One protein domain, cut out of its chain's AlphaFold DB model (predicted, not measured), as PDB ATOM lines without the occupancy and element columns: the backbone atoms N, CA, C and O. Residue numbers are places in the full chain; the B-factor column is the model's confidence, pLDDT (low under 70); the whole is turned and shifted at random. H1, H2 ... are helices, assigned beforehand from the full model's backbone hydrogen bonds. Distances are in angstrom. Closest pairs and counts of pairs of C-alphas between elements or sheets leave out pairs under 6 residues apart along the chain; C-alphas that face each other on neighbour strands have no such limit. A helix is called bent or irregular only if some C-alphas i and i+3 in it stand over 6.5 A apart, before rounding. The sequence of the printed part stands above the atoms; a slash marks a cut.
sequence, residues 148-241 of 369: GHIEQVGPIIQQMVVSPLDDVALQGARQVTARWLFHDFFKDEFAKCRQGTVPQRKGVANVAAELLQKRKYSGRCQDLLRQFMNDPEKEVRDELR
ATOM      1  N   GLY A 148      19.126  45.796  21.897       93.75
ATOM      2  CA  GLY A 148      19.033  46.621  20.680       93.75
ATOM      3  C   GLY A 148      20.327  46.748  19.874       93.75
ATOM      4  O   GLY A 148      20.276  47.184  18.731       93.75
ATOM      5  N   HIS A 149      21.470  46.361  20.443       97.12
ATOM      6  CA  HIS A 149      22.803  46.605  19.876       97.12
ATOM      7  C   HIS A 149      23.690  45.356  19.917       97.12
ATOM      8  O   HIS A 149      24.917  45.452  19.944       97.12
ATOM      9  N   ILE A 150      23.075  44.168  19.943       96.50
ATOM     10  CA  ILE A 150      23.774  42.881  20.069       96.50
ATOM     11  C   ILE A 150      24.854  42.671  19.003       96.50
ATOM     12  O   ILE A 150      25.899  42.114  19.317       96.50
ATOM     13  N   GLU A 151      24.651  43.155  17.778       97.19
ATOM     14  CA  GLU A 151      25.637  43.024  16.697       97.19
ATOM     15  C   GLU A 151      26.943  43.774  17.002       97.19
ATOM     16  O   GLU A 151      28.018  43.319  16.622       97.19
ATOM     17  N   GLN A 152      26.867  44.889  17.737       97.56
ATOM     18  CA  GLN A 152      28.030  45.699  18.104       97.56
ATOM     19  C   GLN A 152      28.684  45.223  19.404       97.56
ATOM     20  O   GLN A 152      29.909  45.159  19.496       97.56
ATOM     21  N   VAL A 153      27.884  44.882  20.422       97.06
ATOM     22  CA  VAL A 153      28.408  44.503  21.750       97.06
ATOM     23  C   VAL A 153      28.677  43.004  21.889       97.06
ATOM     24  O   VAL A 153      29.448  42.586  22.752       97.06
ATOM     25  N   GLY A 154      28.059  42.177  21.048       97.44
ATOM     26  CA  GLY A 154      28.191  40.725  21.084       97.44
ATOM     27  C   GLY A 154      29.610  40.214  20.843       97.44
ATOM     28  O   GLY A 154      30.054  39.378  21.634       97.44
ATOM     29  N   PRO A 155      30.364  40.747  19.861       97.81
ATOM     30  CA  PRO A 155      31.761  40.373  19.652       97.81
ATOM     31  C   PRO A 155      32.639  40.570  20.893       97.81
ATOM     32  O   PRO A 155      33.505  39.745  21.167       97.81
ATOM     33  N   ILE A 156      32.379  41.609  21.694       98.25
ATOM     34  CA  ILE A 156      33.113  41.869  22.943       98.25
ATOM     35  C   ILE A 156      32.836  40.756  23.960       98.25
ATOM     36  O   ILE A 156      33.764  40.200  24.545       98.25
ATOM     37  N   ILE A 157      31.567  40.373  24.137       98.12
ATOM     38  CA  ILE A 157      31.181  39.271  25.033       98.12
ATOM     39  C   ILE A 157      31.803  37.947  24.561       98.12
ATOM     40  O   ILE A 157      32.314  37.178  25.376       98.12
ATOM     41  N   GLN A 158      31.806  37.686  23.252       98.19
ATOM     42  CA  GLN A 158      32.418  36.488  22.671       98.19
ATOM     43  C   GLN A 158      33.931  36.446  22.911       98.19
ATOM     44  O   GLN A 158      34.454  35.402  23.299       98.19
ATOM     45  N   GLN A 159      34.627  37.575  22.750       98.00
ATOM     46  CA  GLN A 159      36.051  37.693  23.071       98.00
ATOM     47  C   GLN A 159      36.322  37.427  24.554       98.00
ATOM     48  O   GLN A 159      37.271  36.716  24.879       98.00
ATOM     49  N   MET A 160      35.470  37.933  25.453       98.44
ATOM     50  CA  MET A 160      35.601  37.654  26.884       98.44
ATOM     51  C   MET A 160      35.506  36.152  27.174       98.44
ATOM     52  O   MET A 160      36.324  35.634  27.924       98.44
ATOM     53  N   VAL A 161      34.557  35.438  26.555       98.38
ATOM     54  CA  VAL A 161      34.348  33.990  26.764       98.38
ATOM     55  C   VAL A 161      35.585  33.157  26.426       98.38
ATOM     56  O   VAL A 161      35.875  32.193  27.137       98.38
ATOM     57  N   VAL A 162      36.293  33.502  25.349       97.50
ATOM     58  CA  VAL A 162      37.477  32.762  24.871       97.50
ATOM     59  C   VAL A 162      38.799  33.340  25.379       97.50
ATOM     60  O   VAL A 162      39.864  32.908  24.942       97.50
ATOM     61  N   SER A 163      38.741  34.320  26.283       97.69
ATOM     62  CA  SER A 163      39.927  34.955  26.846       97.69
ATOM     63  C   SER A 163      40.804  33.939  27.588       97.69
ATOM     64  O   SER A 163      40.275  33.109  28.330       97.69
ATOM     65  N   PRO A 164      42.142  34.019  27.458       96.56
ATOM     66  CA  PRO A 164      43.058  33.205  28.256       96.56
ATOM     67  C   PRO A 164      43.157  33.675  29.717       96.56
ATOM     68  O   PRO A 164      43.779  33.000  30.531       96.56
ATOM     69  N   LEU A 165      42.594  34.841  30.050       97.31
ATOM     70  CA  LEU A 165      42.561  35.368  31.411       97.31
ATOM     71  C   LEU A 165      41.333  34.820  32.142       97.31
ATOM     72  O   LEU A 165      40.201  35.114  31.753       97.31
ATOM     73  N   ASP A 166      41.559  34.052  33.207       97.50
ATOM     74  CA  ASP A 166      40.505  33.348  33.948       97.50
ATOM     75  C   ASP A 166      39.381  34.271  34.438       97.50
ATOM     76  O   ASP A 166      38.200  33.950  34.304       97.50
ATOM     77  N   ASP A 167      39.721  35.438  34.980       96.56
ATOM     78  CA  ASP A 167      38.742  36.407  35.474       96.56
ATOM     79  C   ASP A 167      37.901  37.025  34.344       96.56
ATOM     80  O   ASP A 167      36.694  37.210  34.506       96.56
ATOM     81  N   VAL A 168      38.494  37.265  33.174       98.38
ATOM     82  CA  VAL A 168      37.775  37.706  31.969       98.38
ATOM     83  C   VAL A 168      36.866  36.598  31.436       98.38
ATOM     84  O   VAL A 168      35.695  36.866  31.159       98.38
ATOM     85  N   ALA A 169      37.359  35.360  31.336       98.56
ATOM     86  CA  ALA A 169      36.577  34.206  30.889       98.56
ATOM     87  C   ALA A 169      35.379  33.935  31.808       98.56
ATOM     88  O   ALA A 169      34.273  33.659  31.331       98.56
ATOM     89  N   LEU A 170      35.568  34.091  33.121       98.50
ATOM     90  CA  LEU A 170      34.498  34.027  34.110       98.50
ATOM     91  C   LEU A 170      33.434  35.096  33.844       98.50
ATOM     92  O   LEU A 170      32.248  34.769  33.775       98.50
ATOM     93  N   GLN A 171      33.821  36.362  33.651       98.25
ATOM     94  CA  GLN A 171      32.848  37.421  33.353       98.25
ATOM     95  C   GLN A 171      32.164  37.205  31.998       98.25
ATOM     96  O   GLN A 171      30.960  37.431  31.889       98.25
ATOM     97  N   GLY A 172      32.883  36.704  30.989       98.38
ATOM     98  CA  GLY A 172      32.311  36.310  29.701       98.38
ATOM     99  C   GLY A 172      31.226  35.247  29.865       98.38
ATOM    100  O   GLY A 172      30.108  35.422  29.379       98.38
ATOM    101  N   ALA A 173      31.511  34.195  30.638       98.69
ATOM    102  CA  ALA A 173      30.553  33.141  30.958       98.69
ATOM    103  C   ALA A 173      29.323  33.664  31.722       98.69
ATOM    104  O   ALA A 173      28.193  33.255  31.428       98.69
ATOM    105  N   ARG A 174      29.507  34.618  32.648       98.56
ATOM    106  CA  ARG A 174      28.389  35.302  33.318       98.56
ATOM    107  C   ARG A 174      27.527  36.068  32.311       98.56
ATOM    108  O   ARG A 174      26.303  35.929  32.326       98.56
ATOM    109  N   GLN A 175      28.141  36.830  31.400       98.25
ATOM    110  CA  GLN A 175      27.406  37.581  30.378       98.25
ATOM    111  C   GLN A 175      26.590  36.648  29.478       98.25
ATOM    112  O   GLN A 175      25.373  36.822  29.392       98.25
ATOM    113  N   VAL A 176      27.199  35.629  28.859       98.50
ATOM    114  CA  VAL A 176      26.456  34.730  27.953       98.50
ATOM    115  C   VAL A 176      25.339  33.979  28.674       98.50
ATOM    116  O   VAL A 176      24.242  33.878  28.133       98.50
ATOM    117  N   THR A 177      25.552  33.552  29.923       98.62
ATOM    118  CA  THR A 177      24.513  32.878  30.719       98.62
ATOM    119  C   THR A 177      23.334  33.805  31.001       98.62
ATOM    120  O   THR A 177      22.180  33.425  30.794       98.62
ATOM    121  N   ALA A 178      23.599  35.044  31.427       97.69
ATOM    122  CA  ALA A 178      22.548  36.019  31.697       97.69
ATOM    123  C   ALA A 178      21.767  36.373  30.421       97.69
ATOM    124  O   ALA A 178      20.538  36.416  30.437       97.69
ATOM    125  N   ARG A 179      22.454  36.591  29.291       97.25
ATOM    126  CA  ARG A 179      21.799  36.931  28.014       97.25
ATOM    127  C   ARG A 179      21.023  35.762  27.424       97.25
ATOM    128  O   ARG A 179      19.947  35.987  26.873       97.25
ATOM    129  N   TRP A 180      21.504  34.538  27.608       97.94
ATOM    130  CA  TRP A 180      20.752  33.339  27.269       97.94
ATOM    131  C   TRP A 180      19.469  33.228  28.104       97.94
ATOM    132  O   TRP A 180      18.388  33.056  27.549       97.94
ATOM    133  N   LEU A 181      19.545  33.414  29.427       97.50
ATOM    134  CA  LEU A 181      18.362  33.368  30.297       97.50
ATOM    135  C   LEU A 181      17.342  34.469  29.974       97.50
ATOM    136  O   LEU A 181      16.136  34.228  30.035       97.50
ATOM    137  N   PHE A 182      17.803  35.682  29.663       95.62
ATOM    138  CA  PHE A 182      16.923  36.838  29.479       95.62
ATOM    139  C   PHE A 182      16.336  36.937  28.069       95.62
ATOM    140  O   PHE A 182      15.198  37.394  27.928       95.62
ATOM    141  N   HIS A 183      17.111  36.542  27.054       95.12
ATOM    142  CA  HIS A 183      16.848  36.851  25.645       95.12
ATOM    143  C   HIS A 183      17.112  35.679  24.682       95.12
ATOM    144  O   HIS A 183      16.979  35.861  23.478       95.12
ATOM    145  N   ASP A 184      17.511  34.500  25.176       95.81
ATOM    146  CA  ASP A 184      17.914  33.338  24.368       95.81
ATOM    147  C   ASP A 184      19.086  33.612  23.389       95.81
ATOM    148  O   ASP A 184      19.282  32.868  22.423       95.81
ATOM    149  N   PHE A 185      19.902  34.643  23.651       97.44
ATOM    150  CA  PHE A 185      21.148  34.919  22.919       97.44
ATOM    151  C   PHE A 185      22.300  33.998  23.352       97.44
ATOM    152  O   PHE A 185      22.247  33.388  24.416       97.44
ATOM    153  N   PHE A 186      23.355  33.928  22.527       97.94
ATOM    154  CA  PHE A 186      24.608  33.202  22.802       97.94
ATOM    155  C   PHE A 186      24.437  31.719  23.169       97.94
ATOM    156  O   PHE A 186      25.117  31.210  24.058       97.94
ATOM    157  N   LYS A 187      23.494  31.013  22.528       97.81
ATOM    158  CA  LYS A 187      23.196  29.604  22.849       97.81
ATOM    159  C   LYS A 187      24.434  28.709  22.751       97.81
ATOM    160  O   LYS A 187      24.643  27.872  23.630       97.81
ATOM    161  N   ASP A 188      25.253  28.908  21.721       98.06
ATOM    162  CA  ASP A 188      26.433  28.084  21.464       98.06
ATOM    163  C   ASP A 188      27.560  28.389  22.456       98.06
ATOM    164  O   ASP A 188      28.181  27.473  23.000       98.06
ATOM    165  N   GLU A 189      27.820  29.665  22.738       98.62
ATOM    166  CA  GLU A 189      28.820  30.091  23.716       98.62
ATOM    167  C   GLU A 189      28.429  29.663  25.128       98.62
ATOM    168  O   GLU A 189      29.259  29.130  25.859       98.62
ATOM    169  N   PHE A 190      27.156  29.812  25.495       98.56
ATOM    170  CA  PHE A 190      26.624  29.307  26.755       98.56
ATOM    171  C   PHE A 190      26.816  27.789  26.886       98.56
ATOM    172  O   PHE A 190      27.312  27.321  27.914       98.56
ATOM    173  N   ALA A 191      26.471  27.016  25.849       98.06
ATOM    174  CA  ALA A 191      26.648  25.565  25.854       98.06
ATOM    175  C   ALA A 191      28.122  25.169  26.048       98.06
ATOM    176  O   ALA A 191      28.409  24.254  26.823       98.06
ATOM    177  N   LYS A 192      29.051  25.901  25.418       98.19
ATOM    178  CA  LYS A 192      30.496  25.732  25.622       98.19
ATOM    179  C   LYS A 192      30.907  26.070  27.053       98.19
ATOM    180  O   LYS A 192      31.543  25.243  27.695       98.19
ATOM    181  N   CYS A 193      30.511  27.227  27.590       98.62
ATOM    182  CA  CYS A 193      30.872  27.638  28.952       98.62
ATOM    183  C   CYS A 193      30.378  26.651  30.015       98.62
ATOM    184  O   CYS A 193      31.088  26.357  30.973       98.62
ATOM    185  N   ARG A 194      29.178  26.097  29.821       97.81
ATOM    186  CA  ARG A 194      28.552  25.123  30.723       97.81
ATOM    187  C   ARG A 194      29.369  23.832  30.891       97.81
ATOM    188  O   ARG A 194      29.231  23.165  31.914       97.81
ATOM    189  N   GLN A 195      30.197  23.474  29.911       97.06
ATOM    190  CA  GLN A 195      31.066  22.285  29.928       97.06
ATOM    191  C   GLN A 195      32.554  22.650  29.809       97.06
ATOM    192  O   GLN A 195      33.393  21.780  29.590       97.06
ATOM    193  N   GLY A 196      32.869  23.940  29.910       97.38
ATOM    194  CA  GLY A 196      34.169  24.485  29.562       97.38
ATOM    195  C   GLY A 196      35.153  24.477  30.722       97.38
ATOM    196  O   GLY A 196      35.137  23.588  31.577       97.38
ATOM    197  N   THR A 197      36.022  25.483  30.759       98.44
ATOM    198  CA  THR A 197      37.037  25.638  31.809       98.44
ATOM    199  C   THR A 197      36.405  25.937  33.170       98.44
ATOM    200  O   THR A 197      35.231  26.299  33.272       98.44
ATOM    201  N   VAL A 198      37.187  25.806  34.245       98.69
ATOM    202  CA  VAL A 198      36.723  26.110  35.609       98.69
ATOM    203  C   VAL A 198      36.156  27.532  35.729       98.69
ATOM    204  O   VAL A 198      35.021  27.657  36.192       98.69
ATOM    205  N   PRO A 199      36.831  28.597  35.247       98.62
ATOM    206  CA  PRO A 199      36.269  29.947  35.284       98.62
ATOM    207  C   PRO A 199      34.940  30.073  34.534       98.62
ATOM    208  O   PRO A 199      34.025  30.753  35.000       98.62
ATOM    209  N   GLN A 200      34.798  29.381  33.399       98.75
ATOM    210  CA  GLN A 200      33.563  29.406  32.624       98.75
ATOM    211  C   GLN A 200      32.412  28.735  33.380       98.75
ATOM    212  O   GLN A 200      31.355  29.346  33.537       98.75
ATOM    213  N   ARG A 201      32.616  27.524  33.915       98.75
ATOM    214  CA  ARG A 201      31.586  26.823  34.702       98.75
ATOM    215  C   ARG A 201      31.209  27.601  35.963       98.75
ATOM    216  O   ARG A 201      30.020  27.712  36.254       98.75
ATOM    217  N   LYS A 202      32.185  28.229  36.638       98.56
ATOM    218  CA  LYS A 202      31.936  29.173  37.746       98.56
ATOM    219  C   LYS A 202      31.022  30.311  37.310       98.56
ATOM    220  O   LYS A 202      30.015  30.562  37.960       98.56
ATOM    221  N   GLY A 203      31.312  30.957  36.180       98.38
ATOM    222  CA  GLY A 203      30.473  32.037  35.657       98.38
ATOM    223  C   GLY A 203      29.028  31.608  35.372       98.38
ATOM    224  O   GLY A 203      28.097  32.355  35.681       98.38
ATOM    225  N   VAL A 204      28.820  30.392  34.851       98.75
ATOM    226  CA  VAL A 204      27.471  29.835  34.646       98.75
ATOM    227  C   VAL A 204      26.766  29.571  35.981       98.75
ATOM    228  O   VAL A 204      25.631  30.015  36.175       98.75
ATOM    229  N   ALA A 205      27.429  28.865  36.902       98.69
ATOM    230  CA  ALA A 205      26.879  28.517  38.211       98.69
ATOM    231  C   ALA A 205      26.517  29.770  39.023       98.69
ATOM    232  O   ALA A 205      25.424  29.846  39.581       98.69
ATOM    233  N   ASN A 206      27.386  30.781  38.999       98.12
ATOM    234  CA  ASN A 206      27.192  32.061  39.668       98.12
ATOM    235  C   ASN A 206      25.896  32.762  39.223       98.12
ATOM    236  O   ASN A 206      25.048  33.099  40.049       98.12
ATOM    237  N   VAL A 207      25.684  32.920  37.911       98.06
ATOM    238  CA  VAL A 207      24.470  33.572  37.386       98.06
ATOM    239  C   VAL A 207      23.218  32.755  37.690       98.06
ATOM    240  O   VAL A 207      22.180  33.318  38.047       98.06
ATOM    241  N   ALA A 208      23.294  31.427  37.573       98.38
ATOM    242  CA  ALA A 208      22.168  30.563  37.901       98.38
ATOM    243  C   ALA A 208      21.791  30.663  39.392       98.38
ATOM    244  O   ALA A 208      20.603  30.719  39.709       98.38
ATOM    245  N   ALA A 209      22.776  30.760  40.290       97.44
ATOM    246  CA  ALA A 209      22.575  30.959  41.723       97.44
ATOM    247  C   ALA A 209      21.935  32.324  42.038       97.44
ATOM    248  O   ALA A 209      20.943  32.383  42.767       97.44
ATOM    249  N   GLU A 210      22.435  33.415  41.444       95.75
ATOM    250  CA  GLU A 210      21.896  34.772  41.635       95.75
ATOM    251  C   GLU A 210      20.431  34.900  41.168       95.75
ATOM    252  O   GLU A 210      19.611  35.588  41.792       95.75
ATOM    253  N   LEU A 211      20.087  34.226  40.064       96.50
ATOM    254  CA  LEU A 211      18.770  34.306  39.429       96.50
ATOM    255  C   LEU A 211      17.785  33.226  39.883       96.50
ATOM    256  O   LEU A 211      16.608  33.325  39.533       96.50
ATOM    257  N   LEU A 212      18.207  32.253  40.697       96.50
ATOM    258  CA  LEU A 212      17.381  31.122  41.137       96.50
ATOM    259  C   LEU A 212      16.032  31.555  41.731       96.50
ATOM    260  O   LEU A 212      14.999  30.960  41.437       96.50
ATOM    261  N   GLN A 213      16.034  32.629  42.519       91.19
ATOM    262  CA  GLN A 213      14.843  33.183  43.178       91.19
ATOM    263  C   GLN A 213      13.936  34.015  42.254       91.19
ATOM    264  O   GLN A 213      12.851  34.446  42.646       91.19
ATOM    265  N   LYS A 214      14.374  34.323  41.030       94.44
ATOM    266  CA  LYS A 214      13.548  35.050  40.065       94.44
ATOM    267  C   LYS A 214      12.623  34.043  39.397       94.44
ATOM    268  O   LYS A 214      13.048  33.326  38.498       94.44
ATOM    269  N   ARG A 215      11.343  34.038  39.791       92.38
ATOM    270  CA  ARG A 215      10.314  33.089  39.312       92.38
ATOM    271  C   ARG A 215      10.351  32.835  37.800       92.38
ATOM    272  O   ARG A 215      10.264  31.694  37.372       92.38
ATOM    273  N   LYS A 216      10.567  33.883  36.993       95.62
ATOM    274  CA  LYS A 216      10.688  33.788  35.524       95.62
ATOM    275  C   LYS A 216      11.798  32.830  35.050       95.62
ATOM    276  O   LYS A 216      11.639  32.200  34.013       95.62
ATOM    277  N   TYR A 217      12.914  32.749  35.772       96.25
ATOM    278  CA  TYR A 217      14.104  31.982  35.385       96.25
ATOM    279  C   TYR A 217      14.325  30.739  36.254       96.25
ATOM    280  O   TYR A 217      15.180  29.918  35.927       96.25
ATOM    281  N   SER A 218      13.546  30.582  37.327       95.06
ATOM    282  CA  SER A 218      13.834  29.633  38.400       95.06
ATOM    283  C   SER A 218      14.007  28.191  37.926       95.06
ATOM    284  O   SER A 218      15.024  27.584  38.245       95.06
ATOM    285  N   GLY A 219      13.096  27.668  37.097       96.62
ATOM    286  CA  GLY A 219      13.202  26.301  36.573       96.62
ATOM    287  C   GLY A 219      14.502  26.055  35.798       96.62
ATOM    288  O   GLY A 219      15.245  25.131  36.117       96.62
ATOM    289  N   ARG A 220      14.851  26.952  34.859       97.12
ATOM    290  CA  ARG A 220      16.120  26.866  34.107       97.12
ATOM    291  C   ARG A 220      17.333  26.957  35.040       97.12
ATOM    292  O   ARG A 220      18.317  26.257  34.830       97.12
ATOM    293  N   CYS A 221      17.274  27.806  36.067       98.12
ATOM    294  CA  CYS A 221      18.344  27.928  37.058       98.12
ATOM    295  C   CYS A 221      18.501  26.657  37.904       98.12
ATOM    296  O   CYS A 221      19.632  26.227  38.111       98.12
ATOM    297  N   GLN A 222      17.408  26.029  38.350       97.81
ATOM    298  CA  GLN A 222      17.464  24.756  39.077       97.81
ATOM    299  C   GLN A 222      18.150  23.668  38.240       97.81
ATOM    300  O   GLN A 222      19.055  22.997  38.733       97.81
ATOM    301  N   ASP A 223      17.776  23.536  36.965       96.62
ATOM    302  CA  ASP A 223      18.361  22.539  36.061       96.62
ATOM    303  C   ASP A 223      19.858  22.757  35.834       96.62
ATOM    304  O   ASP A 223      20.632  21.799  35.820       96.62
ATOM    305  N   LEU A 224      20.291  24.015  35.711       97.38
ATOM    306  CA  LEU A 224      21.713  24.333  35.601       97.38
ATOM    307  C   LEU A 224      22.470  24.017  36.885       97.38
ATOM    308  O   LEU A 224      23.519  23.381  36.840       97.38
ATOM    309  N   LEU A 225      21.944  24.431  38.034       98.25
ATOM    310  CA  LEU A 225      22.625  24.238  39.311       98.25
ATOM    311  C   LEU A 225      22.746  22.758  39.685       98.25
ATOM    312  O   LEU A 225      23.776  22.380  40.237       98.25
ATOM    313  N   ARG A 226      21.781  21.903  39.314       97.94
ATOM    314  CA  ARG A 226      21.889  20.440  39.489       97.94
ATOM    315  C   ARG A 226      23.148  19.854  38.850       97.94
ATOM    316  O   ARG A 226      23.737  18.935  39.410       97.94
ATOM    317  N   GLN A 227      23.593  20.396  37.714       96.19
ATOM    318  CA  GLN A 227      24.844  19.964  37.088       96.19
ATOM    319  C   GLN A 227      26.067  20.316  37.946       96.19
ATOM    320  O   GLN A 227      27.012  19.535  38.020       96.19
ATOM    321  N   PHE A 228      26.058  21.485  38.584       98.06
ATOM    322  CA  PHE A 228      27.222  22.026  39.288       98.06
ATOM    323  C   PHE A 228      27.298  21.623  40.766       98.06
ATOM    324  O   PHE A 228      28.364  21.712  41.365       98.06
ATOM    325  N   MET A 229      26.210  21.113  41.348       97.81
ATOM    326  CA  MET A 229      26.167  20.566  42.713       97.81
ATOM    327  C   MET A 229      27.239  19.498  42.988       97.81
ATOM    328  O   MET A 229      27.740  19.392  44.107       97.81
ATOM    329  N   ASN A 230      27.601  18.728  41.962       97.62
ATOM    330  CA  ASN A 230      28.627  17.687  42.012       97.62
ATOM    331  C   ASN A 230      29.741  17.939  40.985       97.62
ATOM    332  O   ASN A 230      30.345  16.988  40.492       97.62
ATOM    333  N   ASP A 231      30.002  19.204  40.628       98.50
ATOM    334  CA  ASP A 231      31.134  19.536  39.756       98.50
ATOM    335  C   ASP A 231      32.431  18.981  40.370       98.50
ATOM    336  O   ASP A 231      32.582  19.074  41.592       98.50
ATOM    337  N   PRO A 232      33.361  18.398  39.590       97.88
ATOM    338  CA  PRO A 232      34.618  17.881  40.134       97.88
ATOM    339  C   PRO A 232      35.419  18.953  40.881       97.88
ATOM    340  O   PRO A 232      36.039  18.665  41.908       97.88
ATOM    341  N   GLU A 233      35.336  20.206  40.434       98.31
ATOM    342  CA  GLU A 233      36.122  21.300  40.983       98.31
ATOM    343  C   GLU A 233      35.372  22.012  42.103       98.31
ATOM    344  O   GLU A 233      34.286  22.570  41.914       98.31
ATOM    345  N   LYS A 234      35.982  22.031  43.293       97.19
ATOM    346  CA  LYS A 234      35.377  22.637  44.485       97.19
ATOM    347  C   LYS A 234      35.015  24.105  44.263       97.19
ATOM    348  O   LYS A 234      33.968  24.547  44.718       97.19
ATOM    349  N   GLU A 235      35.839  24.844  43.529       97.56
ATOM    350  CA  GLU A 235      35.581  26.257  43.256       97.56
ATOM    351  C   GLU A 235      34.302  26.511  42.446       97.56
ATOM    352  O   GLU A 235      33.721  27.582  42.573       97.56
ATOM    353  N   VAL A 236      33.855  25.554  41.622       98.44
ATOM    354  CA  VAL A 236      32.564  25.648  40.919       98.44
ATOM    355  C   VAL A 236      31.424  25.375  41.893       98.44
ATOM    356  O   VAL A 236      30.433  26.102  41.910       98.44
ATOM    357  N   ARG A 237      31.580  24.357  42.749       98.06
ATOM    358  CA  ARG A 237      30.594  24.027  43.788       98.06
ATOM    359  C   ARG A 237      30.407  25.169  44.787       98.06
ATOM    360  O   ARG A 237      29.292  25.405  45.246       98.06
ATOM    361  N   ASP A 238      31.474  25.910  45.079       96.88
ATOM    362  CA  ASP A 238      31.456  27.061  45.983       96.88
ATOM    363  C   ASP A 238      30.557  28.209  45.481       96.88
ATOM    364  O   ASP A 238      30.077  28.990  46.300       96.88
ATOM    365  N   GLU A 239      30.225  28.286  44.185       96.75
ATOM    366  CA  GLU A 239      29.252  29.267  43.667       96.75
ATOM    367  C   GLU A 239      27.819  28.999  44.162       96.75
ATOM    368  O   GLU A 239      26.983  29.902  44.202       96.75
ATOM    369  N   LEU A 240      27.521  27.769  44.593       95.19
ATOM    370  CA  LEU A 240      26.235  27.406  45.199       95.19
ATOM    371  C   LEU A 240      26.191  27.747  46.695       95.19
ATOM    372  O   LEU A 240      25.163  27.568  47.360       95.19
ATOM    373  N   ARG A 241      27.299  28.234  47.260       89.56
ATOM    374  CA  ARG A 241      27.392  28.539  48.680       89.56
ATOM    375  C   ARG A 241      26.427  29.662  49.040       89.56
ATOM    376  O   ARG A 241      26.533  30.795  48.585       89.56
TER     377      ARG A 241
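What this domain is: This is residues 148 to 241 of the 369 residues of an uncharacterized protein of Desulfobacterales bacterium (UniProt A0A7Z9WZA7). The domain is a slab of helices with H2 and H4 as its core; H1 packs on H2 at one end of the slab through residues 157 to 161, H5 and H6 pack on H4 at the other end, and short H3 covers one side of H2 and H4. The printed part has 94 residues, with six named helices, H1 to H6 in chain order, and no named strand: all helix. It is compact, radius of gyration of the C-alphas 12.4 A, and only just flat, spanning 36 by 32 by 17 A.

Where its parts are: Find C-alpha 148 at (19.033, 46.621, 20.680); from there H1 runs 20.8 A to residue 161. It is irregular, with C-alphas 148 and 151 8.5 A apart. H2, residues 166 to 183, is longest at 25.3 A. Next come H3, residues 187 to 194, H4, residues 198 to 211, 20.1 A, and H5, residues 218 to 228. H6, residues 234 to 240, ends at C-alpha 240, (26.235, 27.406, 45.199).

How they stand to each other: Start at the hub, H4. It touches H2 at a steep tilt of 40 degrees, the same way; their closest C-alphas, Arg 174 and Gly 203, are 4.5 A apart. H4 and H5 form a helical hairpin, closest C-alphas Ala 208 and Cys 221, 4.7 A. H6 touches H4, closest C-alphas Lys 202 and Val 236, 4.8 A. H3 touches H2, closest C-alphas Val 176 and Phe 190, 5.6 A. H1 and H2 form a hairpin, closest C-alphas Val 161 and Gly 172, 4.3 A. H1 and H6 are apart. Every O i to N i+4 pair is within hydrogen-bond range in H2, H3 and H4; H1 has 7 of 10, H5 5 of 7, and H6 1 of 3, beside 3 of 4 O i to N i+3 pairs.

The domain as a whole: The C-alphas farthest apart, Gly 148 and Pro 232, are 38.0 A apart. The printed part has no cut, no link is long, and no printed residue is under 70 in pLDDT.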